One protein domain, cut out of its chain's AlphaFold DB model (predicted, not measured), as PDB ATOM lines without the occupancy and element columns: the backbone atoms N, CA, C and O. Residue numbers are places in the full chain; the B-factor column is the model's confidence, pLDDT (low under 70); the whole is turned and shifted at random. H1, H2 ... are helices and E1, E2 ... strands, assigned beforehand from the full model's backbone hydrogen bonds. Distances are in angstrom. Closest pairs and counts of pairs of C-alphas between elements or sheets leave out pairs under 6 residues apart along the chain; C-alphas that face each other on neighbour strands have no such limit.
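AT A GLANCE: This is residues 10 to 56 of the 283 residues of an uncharacterized protein of Dracunculus medinensis (UniProt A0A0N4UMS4). A short parallel pair of strands, E1 and E2, forms the middle, with H2 to one side of it and H3 leading away on the other as an arm whose free residues 50 to 56 stick out. The chain makes a wide loop from E1 through H2 back to E2, and the short H1 lies at the end away from H3. The 47 printed residues include three named helices and two named strands, in the order H1, E1, H2, E2, H3; the class is mixed, helices and strands. The whole is only just compact, close to loose, with a radius of gyration of the C-alphas of 11.4 A and spans of 33 by 22 by 16 A.

IN THESE COORDINATES: E1 is residues 23 to 25, beginning at C-alpha 23 (8.810, 39.169, 85.193), and E2 is residues 43 to 45. H2, residues 31 to 38, is 10.4 A long. H3, residues 46 to 54, is 12.2 A long and ends at C-alpha 54 (27.263, 38.794, 84.223). H1, residues 10 to 13, begins at C-alpha 10 (-2.020, 48.309, 82.921).

HOW THE PARTS SIT: E1 and E2 are parallel neighbours at 35 degrees, with N 25 and O 44 within hydrogen-bond range at 2.9 A. E1, H2 and E2 form a strand-helix-strand unit, two parallel strands joined through a helix, with a right-handed crossover. The closest C-alphas of H2 and E2 are those of Leu 36 and Ile 43, 7.5 A apart. Those of E1 and H3 are Ile 24 and Ala 46, 5.6 A apart. H1 and H2 only just touch, with 3 pairs of C-alphas within 8 A, the closest Met 13 and His 35 at 6.8 A. H2 and H3 are apart. In H2 and H3 every O i to N i+4 pair is within hydrogen-bond range; H1 is too short for such a pair.

THE WHOLE: The C-alphas farthest apart, those of Thr 14 and Lys 55, are 33.4 A apart. The printed part has no cut, and no link is long. No printed residue has a pLDDT under 70; the mean of the printed part is 95.2.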
ATOM      1  N   GLU A  10      -0.667  48.620  83.360       97.16
ATOM      2  CA  GLU A  10      -2.020  48.309  82.921       97.16
ATOM      3  C   GLU A  10      -2.045  46.982  82.155       97.16
ATOM      4  O   GLU A  10      -2.817  46.095  82.514       97.16
ATOM      5  N   GLU A  11      -1.128  46.781  81.203       96.06
ATOM      6  CA  GLU A  11      -0.984  45.509  80.485       96.06
ATOM      7  C   GLU A  11      -0.605  44.370  81.442       96.06
ATOM      8  O   GLU A  11      -1.169  43.277  81.374       96.06
ATOM      9  N   CYS A  12       0.295  44.619  82.397       96.02
ATOM     10  CA  CYS A  12       0.665  43.620  83.395       96.02
ATOM     11  C   CYS A  12      -0.525  43.209  84.277       96.02
ATOM     12  O   CYS A  12      -0.648  42.027  84.590       96.02
ATOM     13  N   MET A  13      -1.418  44.142  84.622       96.64
ATOM     14  CA  MET A  13      -2.628  43.877  85.412       96.64
ATOM     15  C   MET A  13      -3.688  43.065  84.649       96.64
ATOM     16  O   MET A  13      -4.575  42.493  85.282       96.64
ATOM     17  N   THR A  14      -3.602  42.968  83.316       96.42
ATOM     18  CA  THR A  14      -4.493  42.100  82.517       96.42
ATOM     19  C   THR A  14      -4.134  40.610  82.610       96.42
ATOM     20  O   THR A  14      -4.903  39.750  82.175       96.42
ATOM     21  N   LYS A  15      -2.972  40.260  83.183       95.07
ATOM     22  CA  LYS A  15      -2.501  38.871  83.299       95.07
ATOM     23  C   LYS A  15      -3.351  38.107  84.326       95.07
ATOM     24  O   LYS A  15      -3.245  38.317  85.525       95.07
ATOM     25  N   THR A  16      -4.148  37.134  83.890       94.22
ATOM     26  CA  THR A  16      -5.043  36.384  84.801       94.22
ATOM     27  C   THR A  16      -4.473  35.062  85.318       94.22
ATOM     28  O   THR A  16      -4.984  34.505  86.288       94.22
ATOM     29  N   LYS A  17      -3.411  34.529  84.699       92.59
ATOM     30  CA  LYS A  17      -2.836  33.219  85.048       92.59
ATOM     31  C   LYS A  17      -1.324  33.170  84.868       92.59
ATOM     32  O   LYS A  17      -0.752  33.901  84.062       92.59
ATOM     33  N   ARG A  18      -0.674  32.243  85.579       90.11
ATOM     34  CA  ARG A  18       0.752  31.939  85.400       90.11
ATOM     35  C   ARG A  18       0.999  31.364  84.003       90.11
ATOM     36  O   ARG A  18       0.568  30.252  83.708       90.11
ATOM     37  N   LEU A  19       1.762  32.088  83.190       88.76
ATOM     38  CA  LEU A  19       2.289  31.622  81.903       88.76
ATOM     39  C   LEU A  19       3.781  31.262  82.011       88.76
ATOM     40  O   LEU A  19       4.397  31.406  83.072       88.76
ATOM     41  N   ASN A  20       4.393  30.817  80.908       89.07
ATOM     42  CA  ASN A  20       5.840  30.560  80.827       89.07
ATOM     43  C   ASN A  20       6.682  31.854  80.738       89.07
ATOM     44  O   ASN A  20       7.814  31.854  80.263       89.07
ATOM     45  N   GLU A  21       6.162  32.965  81.243       91.57
ATOM     46  CA  GLU A  21       6.819  34.269  81.251       91.57
ATOM     47  C   GLU A  21       7.703  34.422  82.498       91.57
ATOM     48  O   GLU A  21       7.578  33.678  83.484       91.57
ATOM     49  N   ILE A  22       8.643  35.365  82.436       93.94
ATOM     50  CA  ILE A  22       9.471  35.793  83.564       93.94
ATOM     51  C   ILE A  22       9.309  37.299  83.696       93.94
ATOM     52  O   ILE A  22       9.584  38.030  82.753       93.94
ATOM     53  N   PHE A  23       8.928  37.753  84.884       96.13
ATOM     54  CA  PHE A  23       8.810  39.169  85.193       96.13
ATOM     55  C   PHE A  23      10.042  39.627  85.962       96.13
ATOM     56  O   PHE A  23      10.406  39.035  86.983       96.13
ATOM     57  N   ILE A  24      10.690  40.682  85.474       96.66
ATOM     58  CA  ILE A  24      11.825  41.314  86.143       96.66
ATOM     59  C   ILE A  24      11.344  42.621  86.764       96.66
ATOM     60  O   ILE A  24      10.932  43.524  86.045       96.66
ATOM     61  N   LEU A  25      11.400  42.731  88.091       96.64
ATOM     62  CA  LEU A  25      10.964  43.923  88.819       96.64
ATOM     63  C   LEU A  25      12.140  44.616  89.528       96.64
ATOM     64  O   LEU A  25      13.053  43.948  90.027       96.64
ATOM     65  N   PRO A  26      12.139  45.955  89.623       93.26
ATOM     66  CA  PRO A  26      13.173  46.699  90.338       93.26
ATOM     67  C   PRO A  26      13.008  46.653  91.866       93.26
ATOM     68  O   PRO A  26      13.972  46.951  92.579       93.26
ATOM     69  N   SER A  27      11.812  46.316  92.361       94.32
ATOM     70  CA  SER A  27      11.477  46.170  93.780       94.32
ATOM     71  C   SER A  27      10.295  45.211  93.982       94.32
ATOM     72  O   SER A  27       9.539  44.931  93.054       94.32
ATOM     73  N   PHE A  28      10.158  44.660  95.191       96.12
ATOM     74  CA  PHE A  28       9.110  43.693  95.551       96.12
ATOM     75  C   PHE A  28       8.074  44.348  96.475       96.12
ATOM     76  O   PHE A  28       7.946  43.991  97.646       96.12
ATOM     77  N   HIS A  29       7.391  45.372  95.964       94.66
ATOM     78  CA  HIS A  29       6.278  46.050  96.630       94.66
ATOM     79  C   HIS A  29       5.373  46.730  95.594       94.66
ATOM     80  O   HIS A  29       5.813  47.021  94.481       94.66
ATOM     81  N   GLY A  30       4.133  47.033  95.982       96.19
ATOM     82  CA  GLY A  30       3.162  47.734  95.143       96.19
ATOM     83  C   GLY A  30       2.343  46.815  94.233       96.19
ATOM     84  O   GLY A  30       2.620  45.619  94.108       96.19
ATOM     85  N   ARG A  31       1.343  47.413  93.569       96.77
ATOM     86  CA  ARG A  31       0.258  46.706  92.865       96.77
ATOM     87  C   ARG A  31       0.725  45.650  91.860       96.77
ATOM     88  O   ARG A  31       0.204  44.543  91.862       96.77
ATOM     89  N   VAL A  32       1.752  45.950  91.059       97.50
ATOM     90  CA  VAL A  32       2.289  45.015  90.049       97.50
ATOM     91  C   VAL A  32       2.889  43.776  90.706       97.50
ATOM     92  O   VAL A  32       2.603  42.652  90.300       97.50
ATOM     93  N   PHE A  33       3.709  43.959  91.743       97.57
ATOM     94  CA  PHE A  33       4.309  42.838  92.459       97.57
ATOM     95  C   PHE A  33       3.241  41.982  93.145       97.57
ATOM     96  O   PHE A  33       3.293  40.758  93.056       97.57
ATOM     97  N   GLU A  34       2.272  42.618  93.803       97.22
ATOM     98  CA  GLU A  34       1.177  41.943  94.507       97.22
ATOM     99  C   GLU A  34       0.286  41.145  93.551       97.22
ATOM    100  O   GLU A  34      -0.029  39.987  93.828       97.22
ATOM    101  N   HIS A  35      -0.046  41.721  92.394       97.71
ATOM    102  CA  HIS A  35      -0.794  41.051  91.337       97.71
ATOM    103  C   HIS A  35      -0.022  39.856  90.761       97.71
ATOM    104  O   HIS A  35      -0.520  38.734  90.748       97.71
ATOM    105  N   LEU A  36       1.241  40.047  90.366       97.16
ATOM    106  CA  LEU A  36       2.068  38.954  89.847       97.16
ATOM    107  C   LEU A  36       2.281  37.841  90.889       97.16
ATOM    108  O   LEU A  36       2.371  36.660  90.539       97.16
ATOM    109  N   LEU A  37       2.361  38.204  92.170       95.73
ATOM    110  CA  LEU A  37       2.453  37.254  93.272       95.73
ATOM    111  C   LEU A  37       1.152  36.452  93.430       95.73
ATOM    112  O   LEU A  37       1.231  35.237  93.628       95.73
ATOM    113  N   SER A  38      -0.020  37.093  93.323       95.81
ATOM    114  CA  SER A  38      -1.327  36.436  93.487       95.81
ATOM    115  C   SER A  38      -1.592  35.395  92.396       95.81
ATOM    116  O   SER A  38      -2.023  34.281  92.701       95.81
ATOM    117  N   ILE A  39      -1.203  35.687  91.150       95.24
ATOM    118  CA  ILE A  39      -1.293  34.741  90.024       95.24
ATOM    119  C   ILE A  39      -0.134  33.730  89.985       95.24
ATOM    120  O   ILE A  39      -0.039  32.927  89.057       95.24
ATOM    121  N   LYS A  40       0.750  33.733  90.996       94.33
ATOM    122  CA  LYS A  40       1.901  32.820  91.142       94.33
ATOM    123  C   LYS A  40       2.898  32.899  89.975       94.33
ATOM    124  O   LYS A  40       3.517  31.887  89.629       94.33
ATOM    125  N   SER A  41       3.083  34.074  89.374       94.97
ATOM    126  CA  SER A  41       4.055  34.296  88.295       94.97
ATOM    127  C   SER A  41       5.507  34.137  88.760       94.97
ATOM    128  O   SER A  41       5.825  34.194  89.950       94.97
ATOM    129  N   ARG A  42       6.424  33.915  87.809       95.57
ATOM    130  CA  ARG A  42       7.868  33.889  88.090       95.57
ATOM    131  C   ARG A  42       8.407  35.310  88.107       95.57
ATOM    132  O   ARG A  42       8.426  35.965  87.070       95.57
ATOM    133  N   ILE A  43       8.857  35.759  89.274       97.37
ATOM    134  CA  ILE A  43       9.296  37.136  89.499       97.37
ATOM    135  C   ILE A  43      10.751  37.129  89.968       97.37
ATOM    136  O   ILE A  43      11.091  36.449  90.940       97.37
ATOM    137  N   TYR A  44      11.602  37.917  89.322       97.73
ATOM    138  CA  TYR A  44      12.985  38.124  89.747       97.73
ATOM    139  C   TYR A  44      13.292  39.607  89.888       97.73
ATOM    140  O   TYR A  44      12.736  40.450  89.192       97.73
ATOM    141  N   GLY A  45      14.207  39.933  90.790       96.88
ATOM    142  CA  GLY A  45      14.771  41.265  90.880       96.88
ATOM    143  C   GLY A  45      15.700  41.546  89.705       96.88
ATOM    144  O   GLY A  45      16.460  40.669  89.280       96.88
ATOM    145  N   ALA A  46      15.727  42.794  89.241       95.26
ATOM    146  CA  ALA A  46      16.683  43.239  88.225       95.26
ATOM    147  C   ALA A  46      18.145  42.918  88.605       95.26
ATOM    148  O   ALA A  46      18.947  42.540  87.753       95.26
ATOM    149  N   ILE A  47      18.494  42.982  89.899       95.27
ATOM    150  CA  ILE A  47      19.830  42.616  90.392       95.27
ATOM    151  C   ILE A  47      20.146  41.125  90.210       95.27
ATOM    152  O   ILE A  47      21.292  40.796  89.906       95.27
ATOM    153  N   VAL A  48      19.161  40.232  90.345       96.30
ATOM    154  CA  VAL A  48      19.342  38.788  90.124       96.30
ATOM    155  C   VAL A  48      19.564  38.514  88.647       96.30
ATOM    156  O   VAL A  48      20.552  37.868  88.306       96.30
ATOM    157  N   ALA A  49      18.715  39.069  87.776       94.84
ATOM    158  CA  ALA A  49      18.879  38.949  86.328       94.84
ATOM    159  C   ALA A  49      20.246  39.471  85.872       94.84
ATOM    160  O   ALA A  49      20.996  38.748  85.221       94.84
ATOM    161  N   ARG A  50      20.629  40.674  86.317       94.50
ATOM    162  CA  ARG A  50      21.947  41.262  86.041       94.50
ATOM    163  C   ARG A  50      23.092  40.383  86.539       94.50
ATOM    164  O   ARG A  50      24.076  40.207  85.830       94.50
ATOM    165  N   THR A  51      22.992  39.846  87.754       94.86
ATOM    166  CA  THR A  51      24.036  38.981  88.328       94.86
ATOM    167  C   THR A  51      24.184  37.683  87.540       94.86
ATOM    168  O   THR A  51      25.309  37.282  87.262       94.86
ATOM    169  N   CYS A  52      23.075  37.050  87.157       95.17
ATOM    170  CA  CYS A  52      23.087  35.838  86.342       95.17
ATOM    171  C   CYS A  52      23.678  36.097  84.950       95.17
ATOM    172  O   CYS A  52      24.566  35.360  84.537       95.17
ATOM    173  N   LEU A  53      23.274  37.182  84.277       93.81
ATOM    174  CA  LEU A  53      23.821  37.571  82.972       93.81
ATOM    175  C   LEU A  53      25.336  37.800  83.029       93.81
ATOM    176  O   LEU A  53      26.067  37.236  82.222       93.81
ATOM    177  N   LYS A  54      25.821  38.550  84.029       94.85
ATOM    178  CA  LYS A  54      27.263  38.794  84.223       94.85
ATOM    179  C   LYS A  54      28.070  37.516  84.449       94.85
ATOM    180  O   LYS A  54      29.242  37.474  84.103       94.85
ATOM    181  N   LYS A  55      27.460  36.501  85.061       95.04
ATOM    182  CA  LYS A  55      28.093  35.204  85.329       95.04
ATOM    183  C   LYS A  55      27.861  34.173  84.225       95.04
ATOM    184  O   LYS A  55      28.307  33.044  84.374       95.04
ATOM    185  N   MET A  56      27.130  34.530  83.164       94.66
ATOM    186  CA  MET A  56      26.648  33.587  82.148       94.66
ATOM    187  C   MET A  56      25.899  32.383  82.758       94.66
ATOM    188  O   MET A  56      25.924  31.269  82.242       94.66
TER     189      MET A  56